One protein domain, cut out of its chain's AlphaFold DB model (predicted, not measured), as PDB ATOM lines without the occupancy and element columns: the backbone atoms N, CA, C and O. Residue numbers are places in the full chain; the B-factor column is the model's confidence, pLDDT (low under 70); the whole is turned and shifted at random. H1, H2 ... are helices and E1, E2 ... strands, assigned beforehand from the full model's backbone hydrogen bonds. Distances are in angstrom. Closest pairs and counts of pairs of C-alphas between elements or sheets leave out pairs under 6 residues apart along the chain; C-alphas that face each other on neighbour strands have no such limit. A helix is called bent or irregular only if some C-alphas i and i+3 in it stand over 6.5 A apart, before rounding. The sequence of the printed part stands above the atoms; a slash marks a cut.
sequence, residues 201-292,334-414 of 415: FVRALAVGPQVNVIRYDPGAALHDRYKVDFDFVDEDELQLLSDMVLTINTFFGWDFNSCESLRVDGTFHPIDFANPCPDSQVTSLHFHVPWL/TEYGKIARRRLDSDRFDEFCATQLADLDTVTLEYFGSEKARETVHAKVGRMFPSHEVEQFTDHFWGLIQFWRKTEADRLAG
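This is residues 201 to 292 and 334 to 414 of the 415 residues of an uncharacterized protein of Acidimicrobiia bacterium (UniProt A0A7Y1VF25). A strongly twisted sheet of four strands curls round helix H1 on one face, and on its other face H2 lies between the sheet and a helical hairpin of H6 and H7. H3, on the far side of H1 from the sheet, H4 and H5 make an arc from H1 to H7, of which residues 351 to 360 stand free. The printed part has 173 residues with seven named helices and four named strands, in the order E1 E2 H1 E3 E4 H2 H3 H4 H5 H6 H7; the sheet runs E2 E1 E3 E4, all antiparallel, and the class is mixed, helices and strands. The whole is compact, with a radius of gyration of the C-alphas of 17.1 A and spans of 51 by 41 by 30 A.

E1, residues 201 to 207, begins at C-alpha 201 (274.961, 256.189, 457.884) and is 20.1 A long. E2 is residues 210 to 215, E3 residues 256 to 264, 26.2 A, and E4 residues 267 to 272. H1, residues 235 to 252, is 25.9 A long. H2 is residues 282 to 292, irregular, with C-alphas 284 and 287 9.3 A apart. H3 is residues 334 to 343, H4 346 to 356, H5 360 to 367, and H6 371 to 384, 20.4 A. H7, residues 390 to 413, 34.4 A, ends at C-alpha 413 (247.185, 268.832, 457.512).

E1 and E2 form a hairpin, with N 205 and O 212 2.8 A apart. E1 and E3 are antiparallel, with N 204 and O 259 2.8 A apart. E3 and E4 form a hairpin, with N 262 and O 269 3.0 A apart. E2, H1, E3 is a split strand-helix-strand unit, two strands running the same way with E1 between them; its crossover is left-handed. H1 is on the sheet; its closest C-alphas to E3 are Val 245 and Cys 259, 5.8 A. H2 is on the opposite face, at a height over the sheet of 10.1 A. H3 touches H1 at a steep tilt of 53 degrees, C-alphas Gly 337 and Asp 243 being closest at 4.6 A. H4 is close to H3 but not clearly touching, Asp 347 to Arg 341, C-alphas 8.0 A. H7, the hub, touches H2 with residues 397 to 404 alone, at a shallow tilt of 19 degrees, C-alphas Leu 400 and Phe 287 closest at 4.8 A. H6 and H7 form a helical hairpin at a steep tilt of 44 degrees, C-alphas His 378 and Thr 394 closest at 5.2 A. H5 only just touches H7, with 3 pairs of C-alphas within 8 A, Leu 365 and Arg 405 closest at 6.0 A. In H1, H3, H4, H5 and H7 every O i to N i+4 pair is within hydrogen-bond range; H6 has 9 of 10 and H2 2 of 7, with 4 of 8 O i to N i+3 pairs.

The C-alphas farthest apart are those of Glu 335 and His 388, 52.3 A. Residues 293 to 333 are not printed, and C-alphas 292 and 334 lie 24.5 A apart across this cut. The link E2 to H1, 19 residues, is long. Mean pLDDT of the printed part is 96.8, and no printed residue is under 70.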
ATOM      1  N   PHE A 201     275.317 257.395 457.135       98.25
ATOM      2  CA  PHE A 201     274.961 256.189 457.884       98.25
ATOM      3  C   PHE A 201     273.451 256.202 458.117       98.25
ATOM      4  O   PHE A 201     272.902 257.140 458.696       98.25
ATOM      5  N   VAL A 202     272.785 255.146 457.664       98.25
ATOM      6  CA  VAL A 202     271.351 254.926 457.819       98.25
ATOM      7  C   VAL A 202     271.042 253.711 458.692       98.25
ATOM      8  O   VAL A 202     271.701 252.675 458.600       98.25
ATOM      9  N   ARG A 203     269.979 253.817 459.495       97.88
ATOM     10  CA  ARG A 203     269.253 252.682 460.076       97.88
ATOM     11  C   ARG A 203     267.845 252.614 459.488       97.88
ATOM     12  O   ARG A 203     267.046 253.516 459.712       97.88
ATOM     13  N   ALA A 204     267.543 251.548 458.755       98.31
ATOM     14  CA  ALA A 204     266.209 251.247 458.249       98.31
ATOM     15  C   ALA A 204     265.503 250.288 459.216       98.31
ATOM     16  O   ALA A 204     265.880 249.121 459.339       98.31
ATOM     17  N   LEU A 205     264.498 250.794 459.927       98.19
ATOM     18  CA  LEU A 205     263.672 250.047 460.870       98.19
ATOM     19  C   LEU A 205     262.392 249.600 460.160       98.19
ATOM     20  O   LEU A 205     261.690 250.441 459.610       98.19
ATOM     21  N   ALA A 206     262.067 248.309 460.182       98.56
ATOM     22  CA  ALA A 206     260.903 247.781 459.469       98.56
ATOM     23  C   ALA A 206     259.981 246.979 460.389       98.56
ATOM     24  O   ALA A 206     260.494 246.149 461.130       98.56
ATOM     25  N   VAL A 207     258.661 247.210 460.331       98.75
ATOM     26  CA  VAL A 207     257.609 246.456 461.049       98.75
ATOM     27  C   VAL A 207     256.485 246.080 460.080       98.75
ATOM     28  O   VAL A 207     255.744 246.946 459.605       98.75
ATOM     29  N   GLY A 208     256.336 244.787 459.802       98.38
ATOM     30  CA  GLY A 208     255.516 244.333 458.684       98.38
ATOM     31  C   GLY A 208     256.033 244.965 457.380       98.38
ATOM     32  O   GLY A 208     257.248 244.985 457.169       98.38
ATOM     33  N   PRO A 209     255.164 245.530 456.523       98.50
ATOM     34  CA  PRO A 209     255.579 246.230 455.302       98.50
ATOM     35  C   PRO A 209     256.032 247.685 455.528       98.50
ATOM     36  O   PRO A 209     256.469 248.343 454.589       98.50
ATOM     37  N   GLN A 210     255.934 248.206 456.755       98.75
ATOM     38  CA  GLN A 210     256.240 249.606 457.065       98.75
ATOM     39  C   GLN A 210     257.738 249.782 457.311       98.75
ATOM     40  O   GLN A 210     258.305 249.045 458.117       98.75
ATOM     41  N   VAL A 211     258.359 250.795 456.701       98.75
ATOM     42  CA  VAL A 211     259.787 251.112 456.875       98.75
ATOM     43  C   VAL A 211     259.967 252.562 457.327       98.75
ATOM     44  O   VAL A 211     259.336 253.465 456.784       98.75
ATOM     45  N   ASN A 212     260.839 252.782 458.311       98.06
ATOM     46  CA  ASN A 212     261.348 254.094 458.700       98.06
ATOM     47  C   ASN A 212     262.857 254.137 458.481       98.06
ATOM     48  O   ASN A 212     263.603 253.356 459.078       98.06
ATOM     49  N   VAL A 213     263.297 255.048 457.619       98.44
ATOM     50  CA  VAL A 213     264.698 255.238 457.258       98.44
ATOM     51  C   VAL A 213     265.246 256.414 458.052       98.44
ATOM     52  O   VAL A 213     264.797 257.544 457.902       98.44
ATOM     53  N   ILE A 214     266.217 256.139 458.921       98.25
ATOM     54  CA  ILE A 214     266.685 257.089 459.928       98.25
ATOM     55  C   ILE A 214     268.167 257.380 459.718       98.25
ATOM     56  O   ILE A 214     268.988 256.458 459.710       98.25
ATOM     57  N   ARG A 215     268.534 258.663 459.620       98.06
ATOM     58  CA  ARG A 215     269.939 259.077 459.671       98.06
ATOM     59  C   ARG A 215     270.517 258.761 461.049       98.06
ATOM     60  O   ARG A 215     269.959 259.138 462.083       98.06
ATOM     61  N   TYR A 216     271.657 258.087 461.054       97.06
ATOM     62  CA  TYR A 216     272.349 257.663 462.259       97.06
ATOM     63  C   TYR A 216     273.728 258.312 462.348       97.06
ATOM     64  O   TYR A 216     274.436 258.438 461.356       97.06
ATOM     65  N   ASP A 217     274.119 258.718 463.549       95.50
ATOM     66  CA  ASP A 217     275.447 259.246 463.840       95.50
ATOM     67  C   ASP A 217     276.090 258.395 464.942       95.50
ATOM     68  O   ASP A 217     275.761 258.557 466.122       95.50
ATOM     69  N   PRO A 218     276.997 257.464 464.599       91.56
ATOM     70  CA  PRO A 218     277.651 256.624 465.595       91.56
ATOM     71  C   PRO A 218     278.619 257.411 466.496       91.56
ATOM     72  O   PRO A 218     278.948 256.929 467.583       91.56
ATOM     73  N   GLY A 219     279.071 258.597 466.065       91.81
ATOM     74  CA  GLY A 219     279.985 259.466 466.808       91.81
ATOM     75  C   GLY A 219     279.288 260.359 467.837       91.81
ATOM     76  O   GLY A 219     279.935 260.831 468.772       91.81
ATOM     77  N   ALA A 220     277.974 260.558 467.710       94.31
ATOM     78  CA  ALA A 220     277.183 261.319 468.670       94.31
ATOM     79  C   ALA A 220     277.011 260.593 470.019       94.31
ATOM     80  O   ALA A 220     277.146 259.365 470.151       94.31
ATOM     81  N   ALA A 221     276.655 261.374 471.044       92.50
ATOM     82  CA  ALA A 221     276.226 260.843 472.334       92.50
ATOM     83  C   ALA A 221     275.003 259.927 472.158       92.50
ATOM     84  O   ALA A 221     274.182 260.156 471.274       92.50
ATOM     85  N   LEU A 222     274.859 258.898 473.007       89.62
ATOM     86  CA  LEU A 222     273.827 257.857 472.852       89.62
ATOM     87  C   LEU A 222     272.414 258.426 472.629       89.62
ATOM     88  O   LEU A 222     271.736 257.988 471.705       89.62
ATOM     89  N   HIS A 223     272.035 259.447 473.401       90.19
ATOM     90  CA  HIS A 223     270.735 260.130 473.343       90.19
ATOM     91  C   HIS A 223     270.519 261.019 472.097       90.19
ATOM     92  O   HIS A 223     269.481 261.671 471.987       90.19
ATOM     93  N   ASP A 224     271.498 261.080 471.188       92.25
ATOM     94  CA  ASP A 224     271.518 261.935 469.992       92.25
ATOM     95  C   ASP A 224     272.006 261.188 468.725       92.25
ATOM     96  O   ASP A 224     272.249 261.788 467.679       92.25
ATOM     97  N   ARG A 225     272.163 259.855 468.781       94.81
ATOM     98  CA  ARG A 225     272.621 259.071 467.616       94.81
ATOM     99  C   ARG A 225     271.569 258.907 466.525       94.81
ATOM    100  O   ARG A 225     271.920 258.864 465.354       94.81
ATOM    101  N   TYR A 226     270.294 258.799 466.893       95.75
ATOM    102  CA  TYR A 226     269.191 258.790 465.931       95.75
ATOM    103  C   TYR A 226     268.798 260.229 465.648       95.75
ATOM    104  O   TYR A 226     268.184 260.880 466.497       95.75
ATOM    105  N   LYS A 227     269.204 260.723 464.479       96.69
ATOM    106  CA  LYS A 227     269.010 262.117 464.102       96.69
ATOM    107  C   LYS A 227     267.568 262.363 463.685       96.69
ATOM    108  O   LYS A 227     266.878 261.476 463.176       96.69
ATOM    109  N   VAL A 228     267.128 263.592 463.925       96.44
ATOM    110  CA  VAL A 228     265.909 264.131 463.332       96.44
ATOM    111  C   VAL A 228     266.343 264.915 462.110       96.44
ATOM    112  O   VAL A 228     266.791 266.054 462.224       96.44
ATOM    113  N   ASP A 229     266.312 264.241 460.970       95.31
ATOM    114  CA  ASP A 229     266.738 264.772 459.685       95.31
ATOM    115  C   ASP A 229     265.741 264.289 458.634       95.31
ATOM    116  O   ASP A 229     265.391 263.106 458.620       95.31
ATOM    117  N   PHE A 230     265.255 265.208 457.810       93.56
ATOM    118  CA  PHE A 230     264.245 264.953 456.785       93.56
ATOM    119  C   PHE A 230     264.883 265.177 455.417       93.56
ATOM    120  O   PHE A 230     265.819 265.966 455.302       93.56
ATOM    121  N   ASP A 231     264.406 264.468 454.395       93.75
ATOM    122  CA  ASP A 231     264.869 264.624 453.006       93.75
ATOM    123  C   ASP A 231     266.394 264.447 452.818       93.75
ATOM    124  O   ASP A 231     266.998 264.994 451.895       93.75
ATOM    125  N   PHE A 232     267.045 263.675 453.700       97.25
ATOM    126  CA  PHE A 232     268.489 263.394 453.640       97.25
ATOM    127  C   PHE A 232     268.855 262.276 452.643       97.25
ATOM    128  O   PHE A 232     270.040 262.026 452.404       97.25
ATOM    129  N   VAL A 233     267.842 261.608 452.090       97.75
ATOM    130  CA  VAL A 233     267.903 260.644 450.983       97.75
ATOM    131  C   VAL A 233     266.800 260.986 449.986       97.75
ATOM    132  O   VAL A 233     265.762 261.519 450.382       97.75
ATOM    133  N   ASP A 234     267.012 260.677 448.709       97.56
ATOM    134  CA  ASP A 234     265.974 260.833 447.687       97.56
ATOM    135  C   ASP A 234     264.998 259.636 447.644       97.56
ATOM    136  O   ASP A 234     265.121 258.668 448.400       97.56
ATOM    137  N   GLU A 235     263.990 259.705 446.769       97.31
ATOM    138  CA  GLU A 235     262.977 258.651 446.620       97.31
ATOM    139  C   GLU A 235     263.566 257.305 446.152       97.31
ATOM    140  O   GLU A 235     263.093 256.250 446.583       97.31
ATOM    141  N   ASP A 236     264.603 257.312 445.303       97.75
ATOM    142  CA  ASP A 236     265.235 256.083 444.799       97.75
ATOM    143  C   ASP A 236     266.051 255.393 445.898       97.75
ATOM    144  O   ASP A 236     265.993 254.167 446.058       97.75
ATOM    145  N   GLU A 237     266.768 256.181 446.698       98.25
ATOM    146  CA  GLU A 237     267.507 255.725 447.870       98.25
ATOM    147  C   GLU A 237     266.565 255.228 448.974       98.25
ATOM    148  O   GLU A 237     266.801 254.166 449.559       98.25
ATOM    149  N   LEU A 238     265.456 255.931 449.228       98.38
ATOM    150  CA  LEU A 238     264.421 255.479 450.159       98.38
ATOM    151  C   LEU A 238     263.839 254.128 449.720       98.38
ATOM    152  O   LEU A 238     263.691 253.211 450.538       98.38
ATOM    153  N   GLN A 239     263.546 253.980 448.425       98.50
ATOM    154  CA  GLN A 239     263.035 252.740 447.851       98.50
ATOM    155  C   GLN A 239     264.074 251.611 447.930       98.50
ATOM    156  O   GLN A 239     263.708 250.493 448.303       98.50
ATOM    157  N   LEU A 240     265.357 251.900 447.666       98.56
ATOM    158  CA  LEU A 240     266.485 250.974 447.837       98.56
ATOM    159  C   LEU A 240     266.547 250.435 449.264       98.56
ATOM    160  O   LEU A 240     266.563 249.222 449.469       98.56
ATOM    161  N   LEU A 241     266.600 251.335 450.245       98.69
ATOM    162  CA  LEU A 241     266.765 250.994 451.656       98.69
ATOM    163  C   LEU A 241     265.560 250.204 452.177       98.69
ATOM    164  O   LEU A 241     265.730 249.240 452.930       98.69
ATOM    165  N   SER A 242     264.359 250.557 451.711       98.69
ATOM    166  CA  SER A 242     263.122 249.837 452.016       98.69
ATOM    167  C   SER A 242     263.119 248.428 451.427       98.69
ATOM    168  O   SER A 242     262.889 247.465 452.157       98.69
ATOM    169  N   ASP A 243     263.445 248.268 450.141       98.75
ATOM    170  CA  ASP A 243     263.528 246.943 449.517       98.75
ATOM    171  C   ASP A 243     264.602 246.080 450.182       98.75
ATOM    172  O   ASP A 243     264.391 244.886 450.383       98.75
ATOM    173  N   MET A 244     265.728 246.675 450.583       98.75
ATOM    174  CA  MET A 244     266.809 245.976 451.275       98.75
ATOM    175  C   MET A 244     266.352 245.397 452.614       98.75
ATOM    176  O   MET A 244     266.482 244.190 452.826       98.75
ATOM    177  N   VAL A 245     265.787 246.216 453.508       98.75
ATOM    178  CA  VAL A 245     265.344 245.723 454.822       98.75
ATOM    179  C   VAL A 245     264.172 244.747 454.694       98.75
ATOM    180  O   VAL A 245     264.168 243.717 455.363       98.75
ATOM    181  N   LEU A 246     263.221 244.990 453.786       98.69
ATOM    182  CA  LEU A 246     262.084 244.090 453.567       98.69
ATOM    183  C   LEU A 246     262.511 242.749 452.949       98.69
ATOM    184  O   LEU A 246     261.965 241.701 453.306       98.69
ATOM    185  N   THR A 247     263.520 242.750 452.072       98.56
ATOM    186  CA  THR A 247     264.126 241.521 451.535       98.56
ATOM    187  C   THR A 247     264.731 240.689 452.656       98.56
ATOM    188  O   THR A 247     264.390 239.518 452.793       98.56
ATOM    189  N   ILE A 248     265.572 241.298 453.499       98.06
ATOM    190  CA  ILE A 248     266.213 240.623 454.640       98.06
ATOM    191  C   ILE A 248     265.150 240.013 455.557       98.06
ATOM    192  O   ILE A 248     265.196 238.827 455.881       98.06
ATOM    193  N   ASN A 249     264.153 240.817 455.913       97.69
ATOM    194  CA  ASN A 249     263.051 240.428 456.778       97.69
ATOM    195  C   ASN A 249     262.309 239.210 456.236       97.69
ATOM    196  O   ASN A 249     262.209 238.178 456.895       97.69
ATOM    197  N   THR A 250     261.841 239.287 454.995       97.44
ATOM    198  CA  THR A 250     260.992 238.242 454.413       97.44
ATOM    199  C   THR A 250     261.756 237.013 453.923       97.44
ATOM    200  O   THR A 250     261.140 235.955 453.754       97.44
ATOM    201  N   PHE A 251     263.079 237.115 453.755       97.69
ATOM    202  CA  PHE A 251     263.971 235.971 453.562       97.69
ATOM    203  C   PHE A 251     264.093 235.129 454.843       97.69
ATOM    204  O   PHE A 251     264.112 233.900 454.775       97.69
ATOM    205  N   PHE A 252     264.121 235.775 456.015       96.25
ATOM    206  CA  PHE A 252     264.201 235.101 457.318       96.25
ATOM    207  C   PHE A 252     262.852 234.925 458.028       96.25
ATOM    208  O   PHE A 252     262.794 234.297 459.081       96.25
ATOM    209  N   GLY A 253     261.752 235.420 457.460       96.06
ATOM    210  CA  GLY A 253     260.440 235.370 458.110       96.06
ATOM    211  C   GLY A 253     260.348 236.281 459.340       96.06
ATOM    212  O   GLY A 253     259.606 235.988 460.273       96.06
ATOM    213  N   TRP A 254     261.127 237.361 459.370       96.50
ATOM    214  CA  TRP A 254     261.034 238.402 460.386       96.50
ATOM    215  C   TRP A 254     260.066 239.482 459.925       96.50
ATOM    216  O   TRP A 254     260.153 239.977 458.809       96.50
ATOM    217  N   ASP A 255     259.175 239.884 460.813       97.12
ATOM    218  CA  ASP A 255     258.288 241.020 460.630       97.12
ATOM    219  C   ASP A 255     258.908 242.317 461.165       97.12
ATOM    220  O   ASP A 255     258.591 243.392 460.673       97.12
ATOM    221  N   PHE A 256     259.780 242.239 462.176       97.44
ATOM    222  CA  PHE A 256     260.422 243.385 462.824       97.44
ATOM    223  C   PHE A 256     261.945 243.273 462.802       97.44
ATOM    224  O   PHE A 256     262.496 242.324 463.345       97.44
ATOM    225  N   ASN A 257     262.646 244.244 462.227       97.00
ATOM    226  CA  ASN A 257     264.109 244.224 462.143       97.00
ATOM    227  C   ASN A 257     264.679 245.635 461.962       97.00
ATOM    228  O   ASN A 257     263.956 246.554 461.576       97.00
ATOM    229  N   SER A 258     265.985 245.782 462.182       96.56
ATOM    230  CA  SER A 258     266.749 246.980 461.831       96.56
ATOM    231  C   SER A 258     267.939 246.625 460.937       96.56
ATOM    232  O   SER A 258     268.759 245.782 461.306       96.56
ATOM    233  N   CYS A 259     268.063 247.321 459.805       97.75
ATOM    234  CA  CYS A 259     269.193 247.238 458.881       97.75
ATOM    235  C   CYS A 259     270.046 248.511 458.954       97.75
ATOM    236  O   CYS A 259     269.560 249.613 458.718       97.75
ATOM    237  N   GLU A 260     271.321 248.358 459.283       97.69
ATOM    238  CA  GLU A 260     272.342 249.399 459.332       97.69
ATOM    239  C   GLU A 260     273.134 249.393 458.023       97.69
ATOM    240  O   GLU A 260     273.670 248.354 457.625       97.69
ATOM    241  N   SER A 261     273.215 250.543 457.353       98.25
ATOM    242  CA  SER A 261     273.901 250.692 456.067       98.25
ATOM    243  C   SER A 261     274.735 251.969 456.001       98.25
ATOM    244  O   SER A 261     274.334 253.010 456.525       98.25
ATOM    245  N   LEU A 262     275.880 251.889 455.323       98.50
ATOM    246  CA  LEU A 262     276.787 253.009 455.060       98.50
ATOM    247  C   LEU A 262     276.817 253.317 453.564       98.50
ATOM    248  O   LEU A 262     276.962 252.395 452.764       98.50
ATOM    249  N   ARG A 263     276.707 254.590 453.178       98.31
ATOM    250  CA  ARG A 263     276.830 255.012 451.778       98.31
ATOM    251  C   ARG A 263     278.279 255.356 451.447       98.31
ATOM    252  O   ARG A 263     278.859 256.257 452.047       98.31
ATOM    253  N   VAL A 264     278.851 254.630 450.492       97.94
ATOM    254  CA  VAL A 264     280.208 254.830 449.965       97.94
ATOM    255  C   VAL A 264     280.098 254.972 448.455       97.94
ATOM    256  O   VAL A 264     279.526 254.103 447.801       97.94
ATOM    257  N   ASP A 265     280.588 256.085 447.906       95.69
ATOM    258  CA  ASP A 265     280.547 256.383 446.466       95.69
ATOM    259  C   ASP A 265     279.158 256.148 445.828       95.69
ATOM    260  O   ASP A 265     279.022 255.568 444.750       95.69
ATOM    261  N   GLY A 266     278.095 256.565 446.530       95.69
ATOM    262  CA  GLY A 266     276.700 256.414 446.093       95.69
ATOM    263  C   GLY A 266     276.091 255.017 446.286       95.69
ATOM    264  O   GLY A 266     274.930 254.813 445.945       95.69
ATOM    265  N   THR A 267     276.826 254.051 446.845       97.44
ATOM    266  CA  THR A 267     276.332 252.689 447.112       97.44
ATOM    267  C   THR A 267     276.093 252.471 448.601       97.44
ATOM    268  O   THR A 267     276.983 252.700 449.415       97.44
ATOM    269  N   PHE A 268     274.909 251.975 448.970       98.50
ATOM    270  CA  PHE A 268     274.617 251.566 450.346       98.50
ATOM    271  C   PHE A 268     275.128 250.154 450.629       98.50
ATOM    272  O   PHE A 268     274.622 249.178 450.077       98.50
ATOM    273  N   HIS A 269     276.090 250.057 451.538       98.56
ATOM    274  CA  HIS A 269     276.663 248.820 452.042       98.56
ATOM    275  C   HIS A 269     275.991 248.425 453.364       98.56
ATOM    276  O   HIS A 269     276.202 249.115 454.367       98.56
ATOM    277  N   PRO A 270     275.208 247.332 453.414       98.00
ATOM    278  CA  PRO A 270     274.659 246.838 454.671       98.00
ATOM    279  C   PRO A 270     275.775 246.255 455.548       98.00
ATOM    280  O   PRO A 270     276.514 245.360 455.131       98.00
ATOM    281  N   ILE A 271     275.894 246.762 456.777       96.31
ATOM    282  CA  ILE A 271     276.977 246.430 457.719       96.31
ATOM    283  C   ILE A 271     276.503 245.740 458.998       96.31
ATOM    284  O   ILE A 271     277.321 245.167 459.717       96.31
ATOM    285  N   ASP A 272     275.212 245.794 459.316       94.75
ATOM    286  CA  ASP A 272     274.591 245.048 460.415       94.75
ATOM    287  C   ASP A 272     273.074 245.004 460.207       94.75
ATOM    288  O   ASP A 272     272.429 246.042 460.174       94.75
ATOM    289  N   PHE A 273     272.481 243.828 460.018       94.88
ATOM    290  CA  PHE A 273     271.088 243.748 459.563       94.88
ATOM    291  C   PHE A 273     270.309 242.519 460.032       94.88
ATOM    292  O   PHE A 273     269.160 242.334 459.639       94.88
ATOM    293  N   ALA A 274     270.908 241.687 460.883       91.12
ATOM    294  CA  ALA A 274     270.200 240.629 461.597       91.12
ATOM    295  C   ALA A 274     269.930 241.097 463.025       91.12
ATOM    296  O   ALA A 274     270.540 240.627 463.981       91.12
ATOM    297  N   ASN A 275     269.019 242.060 463.149       92.81
ATOM    298  CA  ASN A 275     268.602 242.639 464.418       92.81
ATOM    299  C   ASN A 275     267.086 242.448 464.605       92.81
ATOM    300  O   ASN A 275     266.371 243.447 464.699       92.81
ATOM    301  N   PRO A 276     266.567 241.203 464.687       91.25
ATOM    302  CA  PRO A 276     265.130 240.905 464.738       91.25
ATOM    303  C   PRO A 276     264.481 241.235 466.095       91.25
ATOM    304  O   PRO A 276     263.406 240.755 466.441       91.25
ATOM    305  N   CYS A 277     265.150 242.020 466.930       91.31
ATOM    306  CA  CYS A 277     264.636 242.487 468.207       91.31
ATOM    307  C   CYS A 277     265.299 243.831 468.564       91.31
ATOM    308  O   CYS A 277     265.859 243.969 469.653       91.31
ATOM    309  N   PRO A 278     265.267 244.841 467.668       92.25
ATOM    310  CA  PRO A 278     266.017 246.072 467.877       92.25
ATOM    311  C   PRO A 278     265.439 246.833 469.073       92.25
ATOM    312  O   PRO A 278     264.255 246.679 469.407       92.25
ATOM    313  N   ASP A 279     266.271 247.619 469.758       90.06
ATOM    314  CA  ASP A 279     265.819 248.406 470.907       90.06
ATOM    315  C   ASP A 279     264.671 249.341 470.488       90.06
ATOM    316  O   ASP A 279     264.722 249.999 469.453       90.06
ATOM    317  N   SER A 280     263.600 249.332 471.274       93.50
ATOM    318  CA  SER A 280     262.323 249.983 470.978       93.50
ATOM    319  C   SER A 280     261.995 251.109 471.966       93.50
ATOM    320  O   SER A 280     260.867 251.593 471.988       93.50
ATOM    321  N   GLN A 281     262.927 251.480 472.845       93.75
ATOM    322  CA  GLN A 281     262.684 252.435 473.926       93.75
ATOM    323  C   GLN A 281     262.906 253.894 473.490       93.75
ATOM    324  O   GLN A 281     263.684 254.175 472.580       93.75
ATOM    325  N   VAL A 282     262.288 254.842 474.207       95.62
ATOM    326  CA  VAL A 282     262.455 256.294 473.980       95.62
ATOM    327  C   VAL A 282     263.892 256.760 474.153       95.62
ATOM    328  O   VAL A 282     264.349 257.614 473.411       95.62
ATOM    329  N   THR A 283     264.638 256.121 475.049       94.00
ATOM    330  CA  THR A 283     266.064 256.371 475.287       94.00
ATOM    331  C   THR A 283     266.969 255.895 474.154       94.00
ATOM    332  O   THR A 283     268.174 256.108 474.225       94.00
ATOM    333  N   SER A 284     266.396 255.210 473.163       91.69
ATOM    334  CA  SER A 284     267.131 254.573 472.077       91.69
ATOM    335  C   SER A 284     266.673 255.102 470.724       91.69
ATOM    336  O   SER A 284     267.515 255.508 469.947       91.69
ATOM    337  N   LEU A 285     265.367 255.152 470.436       95.06
ATOM    338  CA  LEU A 285     264.834 255.652 469.154       95.06
ATOM    339  C   LEU A 285     264.404 257.126 469.191       95.06
ATOM    340  O   LEU A 285     264.128 257.710 468.144       95.06
ATOM    341  N   HIS A 286     264.366 257.737 470.376       95.19
ATOM    342  CA  HIS A 286     264.124 259.166 470.567       95.19
ATOM    343  C   HIS A 286     262.827 259.642 469.871       95.19
ATOM    344  O   HIS A 286     261.746 259.118 470.147       95.19
ATOM    345  N   PHE A 287     262.950 260.593 468.938       97.75
ATOM    346  CA  PHE A 287     261.904 261.116 468.054       97.75
ATOM    347  C   PHE A 287     261.115 260.028 467.304       97.75
ATOM    348  O   PHE A 287     259.940 260.215 467.008       97.75
ATOM    349  N   HIS A 288     261.731 258.879 467.013       97.88
ATOM    350  CA  HIS A 288     261.154 257.833 466.162       97.88
ATOM    351  C   HIS A 288     260.281 256.818 466.919       97.88
ATOM    352  O   HIS A 288     259.672 255.947 466.296       97.88
ATOM    353  N   VAL A 289     260.186 256.901 468.255       98.00
ATOM    354  CA  VAL A 289     259.370 255.958 469.048       98.00
ATOM    355  C   VAL A 289     257.883 255.986 468.702       98.00
ATOM    356  O   VAL A 289     257.323 254.900 468.532       98.00
ATOM    357  N   PRO A 290     257.217 257.149 468.569       98.44
ATOM    358  CA  PRO A 290     255.804 257.174 468.204       98.44
ATOM    359  C   PRO A 290     255.512 256.465 466.877       98.44
ATOM    360  O   PRO A 290     254.540 255.714 466.789       98.44
ATOM    361  N   TRP A 291     256.392 256.616 465.875       98.31
ATOM    362  CA  TRP A 291     256.293 255.865 464.619       98.31
ATOM    363  C   TRP A 291     256.339 254.354 464.870       98.31
ATOM    364  O   TRP A 291     255.472 253.626 464.389       98.31
ATOM    365  N   LEU A 292     257.300 253.879 465.674       98.38
ATOM    366  CA  LEU A 292     257.437 252.452 465.964       98.38
ATOM    367  C   LEU A 292     256.203 251.889 466.681       98.38
ATOM    368  O   LEU A 292     255.755 250.787 466.361       98.38
ATOM    369  N   THR A 334     264.690 245.268 443.482       98.62
ATOM    370  CA  THR A 334     263.279 245.570 443.213       98.62
ATOM    371  C   THR A 334     262.431 244.297 443.124       98.62
ATOM    372  O   THR A 334     261.341 244.246 443.696       98.62
ATOM    373  N   GLU A 335     262.911 243.240 442.461       98.81
ATOM    374  CA  GLU A 335     262.192 241.958 442.401       98.81
ATOM    375  C   GLU A 335     262.104 241.266 443.772       98.81
ATOM    376  O   GLU A 335     261.043 240.750 444.135       98.81
ATOM    377  N   TYR A 336     263.162 241.317 444.588       98.81
ATOM    378  CA  TYR A 336     263.099 240.854 445.978       98.81
ATOM    379  C   TYR A 336     262.082 241.661 446.795       98.81
ATOM    380  O   TYR A 336     261.287 241.083 447.537       98.81
ATOM    381  N   GLY A 337     262.038 242.982 446.607       98.62
ATOM    382  CA  GLY A 337     261.057 243.871 447.225       98.62
ATOM    383  C   GLY A 337     259.610 243.525 446.856       98.62
ATOM    384  O   GLY A 337     258.717 243.621 447.702       98.62
ATOM    385  N   LYS A 338     259.356 243.058 445.626       98.69
ATOM    386  CA  LYS A 338     258.038 242.544 445.205       98.69
ATOM    387  C   LYS A 338     257.673 241.250 445.926       98.69
ATOM    388  O   LYS A 338     256.533 241.107 446.373       98.69
ATOM    389  N   ILE A 339     258.625 240.322 446.076       98.62
ATOM    390  CA  ILE A 339     258.422 239.127 446.910       98.62
ATOM    391  C   ILE A 339     258.080 239.564 448.330       98.62
ATOM    392  O   ILE A 339     257.068 239.119 448.866       98.62
ATOM    393  N   ALA A 340     258.869 240.461 448.917       98.44
ATOM    394  CA  ALA A 340     258.685 240.892 450.291       98.44
ATOM    395  C   ALA A 340     257.293 241.497 450.532       98.44
ATOM    396  O   ALA A 340     256.569 241.044 451.420       98.44
ATOM    397  N   ARG A 341     256.867 242.444 449.689       98.56
ATOM    398  CA  ARG A 341     255.545 243.081 449.801       98.56
ATOM    399  C   ARG A 341     254.392 242.096 449.654       98.56
ATOM    400  O   ARG A 341     253.438 242.166 450.428       98.56
ATOM    401  N   ARG A 342     254.505 241.140 448.722       97.94
ATOM    402  CA  ARG A 342     253.535 240.043 448.566       97.94
ATOM    403  C   ARG A 342     253.498 239.164 449.811       97.94
ATOM    404  O   ARG A 342     252.425 238.840 450.307       97.94
ATOM    405  N   ARG A 343     254.668 238.786 450.337       97.19
ATOM    406  CA  ARG A 343     254.779 237.965 451.550       97.19
ATOM    407  C   ARG A 343     254.173 238.658 452.755       97.19
ATOM    408  O   ARG A 343     253.602 237.957 453.574       97.19
ATOM    409  N   LEU A 344     254.264 239.981 452.842       97.69
ATOM    410  CA  LEU A 344     253.717 240.799 453.926       97.69
ATOM    411  C   LEU A 344     252.267 241.249 453.688       97.69
ATOM    412  O   LEU A 344     251.698 241.881 454.569       97.69
ATOM    413  N   ASP A 345     251.663 240.883 452.550       97.88
ATOM    414  CA  ASP A 345     250.290 241.258 452.173       97.88
ATOM    415  C   ASP A 345     250.073 242.784 452.218       97.88
ATOM    416  O   ASP A 345     249.119 243.282 452.811       97.88
ATOM    417  N   SER A 346     251.024 243.526 451.631       98.50
ATOM    418  CA  SER A 346     251.135 244.988 451.790       98.50
ATOM    419  C   SER A 346     249.886 245.732 451.321       98.50
ATOM    420  O   SER A 346     249.389 246.579 452.051       98.50
ATOM    421  N   ASP A 347     249.323 245.364 450.167       98.44
ATOM    422  CA  ASP A 347     248.138 246.040 449.619       98.44
ATOM    423  C   ASP A 347     246.925 245.901 450.557       98.44
ATOM    424  O   ASP A 347     246.224 246.874 450.841       98.44
ATOM    425  N   ARG A 348     246.698 244.695 451.097       98.31
ATOM    426  CA  ARG A 348     245.611 244.437 452.052       98.31
ATOM    427  C   ARG A 348     245.890 245.079 453.409       98.31
ATOM    428  O   ARG A 348     244.957 245.502 454.090       98.31
ATOM    429  N   PHE A 349     247.154 245.138 453.821       98.62
ATOM    430  CA  PHE A 349     247.574 245.849 455.025       98.62
ATOM    431  C   PHE A 349     247.291 247.353 454.916       98.62
ATOM    432  O   PHE A 349     246.739 247.938 455.853       98.62
ATOM    433  N   ASP A 350     247.607 247.966 453.777       98.44
ATOM    434  CA  ASP A 350     247.361 249.386 453.523       98.44
ATOM    435  C   ASP A 350     245.855 249.682 453.481       98.44
ATOM    436  O   ASP A 350     245.390 250.622 454.133       98.44
ATOM    437  N   GLU A 351     245.066 248.835 452.809       98.12
ATOM    438  CA  GLU A 351     243.599 248.916 452.821       98.12
ATOM    439  C   GLU A 351     243.034 248.790 454.245       98.12
ATOM    440  O   GLU A 351     242.169 249.573 454.651       98.12
ATOM    441  N   PHE A 352     243.536 247.837 455.034       98.44
ATOM    442  CA  PHE A 352     243.126 247.658 456.423       98.44
ATOM    443  C   PHE A 352     243.432 248.901 457.261       98.44
ATOM    444  O   PHE A 352     242.560 249.382 457.983       98.44
ATOM    445  N   CYS A 353     244.633 249.468 457.139       98.19
ATOM    446  CA  CYS A 353     244.992 250.685 457.861       98.19
ATOM    447  C   CYS A 353     244.091 251.862 457.466       98.19
ATOM    448  O   CYS A 353     243.592 252.567 458.342       98.19
ATOM    449  N   ALA A 354     243.840 252.045 456.168       96.69
ATOM    450  CA  ALA A 354     243.022 253.140 455.655       96.69
ATOM    451  C   ALA A 354     241.544 253.038 456.068       96.69
ATOM    452  O   ALA A 354     240.894 254.059 456.282       96.69
ATOM    453  N   THR A 355     241.002 251.821 456.172       96.44
ATOM    454  CA  THR A 355     239.562 251.599 456.393       96.44
ATOM    455  C   THR A 355     239.193 251.250 457.831       96.44
ATOM    456  O   THR A 355     238.095 251.588 458.264       96.44
ATOM    457  N   GLN A 356     240.080 250.580 458.572       97.44
ATOM    458  CA  GLN A 356     239.809 250.082 459.927       97.44
ATOM    459  C   GLN A 356     240.535 250.878 461.018       97.44
ATOM    460  O   GLN A 356     240.152 250.782 462.180       97.44
ATOM    461  N   LEU A 357     241.573 251.653 460.675       96.69
ATOM    462  CA  LEU A 357     242.420 252.374 461.640       96.69
ATOM    463  C   LEU A 357     242.531 253.880 461.344       96.69
ATOM    464  O   LEU A 357     243.541 254.500 461.677       96.69
ATOM    465  N   ALA A 358     241.501 254.480 460.739       91.19
ATOM    466  CA  ALA A 358     241.508 255.892 460.343       91.19
ATOM    467  C   ALA A 358     241.790 256.858 461.515       91.19
ATOM    468  O   ALA A 358     242.510 257.840 461.345       91.19
ATOM    469  N   ASP A 359     241.295 256.546 462.717       95.44
ATOM    470  CA  ASP A 359     241.445 257.397 463.906       95.44
ATOM    471  C   ASP A 359     242.777 257.200 464.653       95.44
ATOM    472  O   ASP A 359     243.103 257.981 465.552       95.44
ATOM    473  N   LEU A 360     243.582 256.192 464.288       97.88
ATOM    474  CA  LEU A 360     244.826 255.861 464.996       97.88
ATOM    475  C   LEU A 360     245.796 257.049 465.043       97.88
ATOM    476  O   LEU A 360     246.461 257.262 466.058       97.88
ATOM    477  N   ASP A 361     245.891 257.815 463.958       97.00
ATOM    478  CA  ASP A 361     246.802 258.956 463.868       97.00
ATOM    479  C   ASP A 361     246.407 260.059 464.868       97.00
ATOM    480  O   ASP A 361     247.257 260.526 465.630       97.00
ATOM    481  N   THR A 362     245.114 260.389 464.940       97.00
ATOM    482  CA  THR A 362     244.553 261.366 465.888       97.00
ATOM    483  C   THR A 362     244.714 260.902 467.334       97.00
ATOM    484  O   THR A 362     245.280 261.633 468.147       97.00
ATOM    485  N   VAL A 363     244.304 259.668 467.653       98.31
ATOM    486  CA  VAL A 363     244.414 259.107 469.013       98.31
ATOM    487  C   VAL A 363     245.868 259.092 469.480       98.31
ATOM    488  O   VAL A 363     246.174 259.471 470.610       98.31
ATOM    489  N   THR A 364     246.795 258.717 468.596       98.31
ATOM    490  CA  THR A 364     248.222 258.701 468.933       98.31
ATOM    491  C   THR A 364     248.762 260.112 469.199       98.31
ATOM    492  O   THR A 364     249.530 260.312 470.144       98.31
ATOM    493  N   LEU A 365     248.363 261.108 468.399       97.94
ATOM    494  CA  LEU A 365     248.748 262.510 468.600       97.94
ATOM    495  C   LEU A 365     248.230 263.079 469.923       97.94
ATOM    496  O   LEU A 365     248.951 263.829 470.591       97.94
ATOM    497  N   GLU A 366     246.997 262.743 470.295       98.19
ATOM    498  CA  GLU A 366     246.401 263.121 471.575       98.19
ATOM    499  C   GLU A 366     247.133 262.451 472.739       98.19
ATOM    500  O   GLU A 366     247.585 263.141 473.657       98.19
ATOM    501  N   TYR A 367     247.338 261.133 472.663       98.69
ATOM    502  CA  TYR A 367     248.011 260.362 473.705       98.69
ATOM    503  C   TYR A 367     249.425 260.881 473.988       98.69
ATOM    504  O   TYR A 367     249.759 261.162 475.140       98.69
ATOM    505  N   PHE A 368     250.251 261.099 472.959       98.56
ATOM    506  CA  PHE A 368     251.599 261.646 473.152       98.56
ATOM    507  C   PHE A 368     251.608 263.119 473.600       98.56
ATOM    508  O   PHE A 368     252.673 263.663 473.886       98.56
ATOM    509  N   GLY A 369     250.454 263.786 473.678       98.12
ATOM    510  CA  GLY A 369     250.298 265.088 474.328       98.12
ATOM    511  C   GLY A 369     249.906 265.017 475.801       98.12
ATOM    512  O   GLY A 369     249.850 266.056 476.456       98.12
ATOM    513  N   SER A 370     249.613 263.822 476.311       98.50
ATOM    514  CA  SER A 370     249.108 263.615 477.664       98.50
ATOM    515  C   SER A 370     250.215 263.604 478.722       98.50
ATOM    516  O   SER A 370     251.377 263.293 478.453       98.50
ATOM    517  N   GLU A 371     249.824 263.884 479.966       98.19
ATOM    518  CA  GLU A 371     250.694 263.739 481.136       98.19
ATOM    519  C   GLU A 371     251.144 262.282 481.330       98.19
ATOM    520  O   GLU A 371     252.326 262.037 481.552       98.19
ATOM    521  N   LYS A 372     250.248 261.311 481.105       98.06
ATOM    522  CA  LYS A 372     250.535 259.868 481.207       98.06
ATOM    523  C   LYS A 372     251.679 259.427 480.282       98.06
ATOM    524  O   LYS A 372     252.563 258.664 480.686       98.06
ATOM    525  N   ALA A 373     251.717 259.942 479.050       98.50
ATOM    526  CA  ALA A 373     252.818 259.667 478.128       98.50
ATOM    527  C   ALA A 373     254.145 260.265 478.634       98.50
ATOM    528  O   ALA A 373     255.180 259.594 478.577       98.50
ATOM    529  N   ARG A 374     254.129 261.487 479.189       98.56
ATOM    530  CA  ARG A 374     255.320 262.117 479.788       98.56
ATOM    531  C   ARG A 374     255.815 261.354 481.017       98.56
ATOM    532  O   ARG A 374     257.014 261.118 481.137       98.56
ATOM    533  N   GLU A 375     254.916 260.928 481.899       98.50
ATOM    534  CA  GLU A 375     255.242 260.108 483.072       98.50
ATOM    535  C   GLU A 375     255.893 258.780 482.669       98.50
ATOM    536  O   GLU A 375     256.853 258.332 483.293       98.50
ATOM    537  N   THR A 376     255.431 258.173 481.575       98.44
ATOM    538  CA  THR A 376     256.027 256.945 481.034       98.44
ATOM    539  C   THR A 376     257.452 257.178 480.510       98.44
ATOM    540  O   THR A 376     258.335 256.335 480.713       98.44
ATOM    541  N   VAL A 377     257.714 258.332 479.881       98.44
ATOM    542  CA  VAL A 377     259.081 258.754 479.515       98.44
ATOM    543  C   VAL A 377     259.935 258.929 480.769       98.44
ATOM    544  O   VAL A 377     261.010 258.331 480.850       98.44
ATOM    545  N   HIS A 378     259.442 259.672 481.763       98.56
ATOM    546  CA  HIS A 378     260.133 259.903 483.038       98.56
ATOM    547  C   HIS A 378     260.500 258.591 483.734       98.56
ATOM    548  O   HIS A 378     261.660 258.369 484.076       98.56
ATOM    549  N   ALA A 379     259.552 257.656 483.833       98.00
ATOM    550  CA  ALA A 379     259.772 256.345 484.431       98.00
ATOM    551  C   ALA A 379     260.864 255.544 483.707       98.00
ATOM    552  O   ALA A 379     261.648 254.837 484.348       98.00
ATOM    553  N   LYS A 380     260.947 255.640 482.372       96.81
ATOM    554  CA  LYS A 380     262.000 254.963 481.602       96.81
ATOM    555  C   LYS A 380     263.360 255.613 481.832       96.81
ATOM    556  O   LYS A 380     264.331 254.890 482.066       96.81
ATOM    557  N   VAL A 381     263.427 256.940 481.807       97.19
ATOM    558  CA  VAL A 381     264.657 257.689 482.086       97.19
ATOM    559  C   VAL A 381     265.149 257.399 483.506       97.19
ATOM    560  O   VAL A 381     266.309 257.034 483.683       97.19
ATOM    561  N   GLY A 382     264.261 257.421 484.502       97.06
ATOM    562  CA  GLY A 382     264.584 257.142 485.903       97.06
ATOM    563  C   GLY A 382     265.162 255.748 486.174       97.06
ATOM    564  O   GLY A 382     265.830 255.552 487.184       97.06
ATOM    565  N   ARG A 383     264.957 254.773 485.274       95.12
ATOM    566  CA  ARG A 383     265.582 253.438 485.367       95.12
ATOM    567  C   ARG A 383     266.980 253.357 484.755       95.12
ATOM    568  O   ARG A 383     267.675 252.379 485.015       95.12
ATOM    569  N   MET A 384     267.361 254.305 483.902       92.94
ATOM    570  CA  MET A 384     268.603 254.238 483.117       92.94
ATOM    571  C   MET A 384     269.606 255.336 483.458       92.94
ATOM    572  O   MET A 384     270.803 255.120 483.289       92.94
ATOM    573  N   PHE A 385     269.136 256.491 483.925       94.38
ATOM    574  CA  PHE A 385     269.968 257.667 484.159       94.38
ATOM    575  C   PHE A 385     270.214 257.903 485.656       94.38
ATOM    576  O   PHE A 385     269.354 257.580 486.483       94.38
ATOM    577  N   PRO A 386     271.372 258.478 486.033       96.19
ATOM    578  CA  PRO A 386     271.621 258.945 487.392       96.19
ATOM    579  C   PRO A 386     270.537 259.919 487.858       96.19
ATOM    580  O   PRO A 386     270.066 260.751 487.088       96.19
ATOM    581  N   SER A 387     270.195 259.883 489.148       97.38
ATOM    582  CA  SER A 387     269.066 260.636 489.720       97.38
ATOM    583  C   SER A 387     269.085 262.139 489.413       97.38
ATOM    584  O   SER A 387     268.031 262.747 489.277       97.38
ATOM    585  N   HIS A 388     270.274 262.738 489.303       97.31
ATOM    586  CA  HIS A 388     270.446 264.169 489.035       97.31
ATOM    587  C   HIS A 388     270.279 264.551 487.553       97.31
ATOM    588  O   HIS A 388     270.150 265.733 487.257       97.31
ATOM    589  N   GLU A 389     270.266 263.577 486.639       97.25
ATOM    590  CA  GLU A 389     270.087 263.790 485.196       97.25
ATOM    591  C   GLU A 389     268.662 263.451 484.720       97.25
ATOM    592  O   GLU A 389     268.309 263.734 483.575       97.25
ATOM    593  N   VAL A 390     267.827 262.848 485.580       98.12
ATOM    594  CA  VAL A 390     266.509 262.312 485.192       98.12
ATOM    595  C   VAL A 390     265.594 263.381 484.603       98.12
ATOM    596  O   VAL A 390     265.017 263.154 483.544       98.12
ATOM    597  N   GLU A 391     265.472 264.547 485.236       98.31
ATOM    598  CA  GLU A 391     264.606 265.620 484.722       98.31
ATOM    599  C   GLU A 391     265.116 266.157 483.382       98.31
ATOM    600  O   GLU A 391     264.354 266.260 482.424       98.31
ATOM    601  N   GLN A 392     266.428 266.395 483.274       97.88
ATOM    602  CA  GLN A 392     267.051 266.880 482.042       97.88
ATOM    603  C   GLN A 392     266.789 265.932 480.865       97.88
ATOM    604  O   GLN A 392     266.379 266.377 479.793       97.88
ATOM    605  N   PHE A 393     267.018 264.628 481.044       97.94
ATOM    606  CA  PHE A 393     266.799 263.664 479.966       97.94
ATOM    607  C   PHE A 393     265.321 263.359 479.730       97.94
ATOM    608  O   PHE A 393     264.945 263.078 478.593       97.94
ATOM    609  N   THR A 394     264.471 263.472 480.752       98.50
ATOM    610  CA  THR A 394     263.015 263.417 480.563       98.50
ATOM    611  C   THR A 394     262.565 264.546 479.648       98.50
ATOM    612  O   THR A 394     261.902 264.275 478.650       98.50
ATOM    613  N   ASP A 395     262.970 265.784 479.929       98.44
ATOM    614  CA  ASP A 395     262.608 266.944 479.115       98.44
ATOM    615  C   ASP A 395     263.214 266.867 477.705       98.44
ATOM    616  O   ASP A 395     262.539 267.214 476.736       98.44
ATOM    617  N   HIS A 396     264.436 266.338 477.556       97.88
ATOM    618  CA  HIS A 396     265.059 266.083 476.248       97.88
ATOM    619  C   HIS A 396     264.230 265.118 475.391       97.88
ATOM    620  O   HIS A 396     263.796 265.463 474.291       97.88
ATOM    621  N   PHE A 397     263.966 263.909 475.895       98.19
ATOM    622  CA  PHE A 397     263.218 262.902 475.138       98.19
ATOM    623  C   PHE A 397     261.754 263.297 474.936       98.19
ATOM    624  O   PHE A 397     261.192 263.057 473.866       98.19
ATOM    625  N   TRP A 398     261.143 263.944 475.930       98.50
ATOM    626  CA  TRP A 398     259.800 264.489 475.799       98.50
ATOM    627  C   TRP A 398     259.740 265.582 474.734       98.50
ATOM    628  O   TRP A 398     258.841 265.559 473.898       98.50
ATOM    629  N   GLY A 399     260.722 266.485 474.700       98.50
ATOM    630  CA  GLY A 399     260.850 267.514 473.672       98.50
ATOM    631  C   GLY A 399     260.920 266.928 472.261       98.50
ATOM    632  O   GLY A 399     260.229 267.416 471.368       98.50
ATOM    633  N   LEU A 400     261.662 265.833 472.066       98.38
ATOM    634  CA  LEU A 400     261.714 265.120 470.783       98.38
ATOM    635  C   LEU A 400     260.365 264.491 470.403       98.38
ATOM    636  O   LEU A 400     259.972 264.568 469.241       98.38
ATOM    637  N   ILE A 401     259.615 263.937 471.361       98.50
ATOM    638  CA  ILE A 401     258.244 263.459 471.115       98.50
ATOM    639  C   ILE A 401     257.312 264.625 470.759       98.50
ATOM    640  O   ILE A 401     256.516 264.509 469.833       98.50
ATOM    641  N   GLN A 402     257.409 265.766 471.449       98.69
ATOM    642  CA  GLN A 402     256.594 266.941 471.124       98.69
ATOM    643  C   GLN A 402     256.942 267.509 469.747       98.69
ATOM    644  O   GLN A 402     256.053 267.963 469.026       98.69
ATOM    645  N   PHE A 403     258.213 267.434 469.349       98.44
ATOM    646  CA  PHE A 403     258.611 267.786 467.996       98.44
ATOM    647  C   PHE A 403     258.008 266.821 466.969       98.44
ATOM    648  O   PHE A 403     257.419 267.288 465.998       98.44
ATOM    649  N   TRP A 404     258.040 265.508 467.231       98.19
ATOM    650  CA  TRP A 404     257.369 264.512 466.387       98.19
ATOM    651  C   TRP A 404     255.872 264.800 466.235       98.19
ATOM    652  O   TRP A 404     255.346 264.775 465.123       98.19
ATOM    653  N   ARG A 405     255.179 265.144 467.330       98.19
ATOM    654  CA  ARG A 405     253.746 265.483 467.285       98.19
ATOM    655  C   ARG A 405     253.469 266.654 466.359       98.19
ATOM    656  O   ARG A 405     252.495 266.618 465.615       98.19
ATOM    657  N   LYS A 406     254.313 267.687 466.410       97.56
ATOM    658  CA  LYS A 406     254.186 268.842 465.521       97.56
ATOM    659  C   LYS A 406     254.348 268.419 464.060       97.56
ATOM    660  O   LYS A 406     253.464 268.696 463.264       97.56
ATOM    661  N   THR A 407     255.428 267.708 463.732       96.25
ATOM    662  CA  THR A 407     255.693 267.278 462.347       96.25
ATOM    663  C   THR A 407     254.613 266.341 461.812       96.25
ATOM    664  O   THR A 407     254.248 266.411 460.645       96.25
ATOM    665  N   GLU A 408     254.065 265.480 462.669       95.81
ATOM    666  CA  GLU A 408     252.991 264.566 462.291       95.81
ATOM    667  C   GLU A 408     251.658 265.302 462.090       95.81
ATOM    668  O   GLU A 408     250.921 264.989 461.158       95.81
ATOM    669  N   ALA A 409     251.357 266.311 462.912       96.56
ATOM    670  CA  ALA A 409     250.192 267.168 462.708       96.56
ATOM    671  C   ALA A 409     250.290 267.965 461.393       96.56
ATOM    672  O   ALA A 409     249.307 268.034 460.656       96.56
ATOM    673  N   ASP A 410     251.474 268.500 461.076       95.56
ATOM    674  CA  ASP A 410     251.740 269.204 459.816       95.56
ATOM    675  C   ASP A 410     251.534 268.255 458.611       95.56
ATOM    676  O   ASP A 410     250.779 268.580 457.691       95.56
ATOM    677  N   ARG A 411     252.071 267.023 458.671       93.25
ATOM    678  CA  ARG A 411     251.859 265.978 457.647       93.25
ATOM    679  C   ARG A 411     250.376 265.672 457.421       93.25
ATOM    680  O   ARG A 411     249.941 265.546 456.278       93.25
ATOM    681  N   LEU A 412     249.593 265.523 458.492       91.56
ATOM    682  CA  LEU A 412     248.155 265.227 458.402       91.56
ATOM    683  C   LEU A 412     247.333 266.401 457.861       91.56
ATOM    684  O   LEU A 412     246.300 266.184 457.231       91.56
ATOM    685  N   ALA A 413     247.790 267.634 458.082       92.62
ATOM    686  CA  ALA A 413     247.185 268.832 457.512       92.62
ATOM    687  C   ALA A 413     247.545 269.045 456.026       92.62
ATOM    688  O   ALA A 413     246.956 269.916 455.385       92.62
ATOM    689  N   GLY A 414     248.483 268.259 455.480       83.50
ATOM    690  CA  GLY A 414     249.017 268.426 454.125       83.50
ATOM    691  C   GLY A 414     249.921 269.656 453.978       83.50
ATOM    692  O   GLY A 414     249.921 270.266 452.907       83.50
TER     693      GLY A 414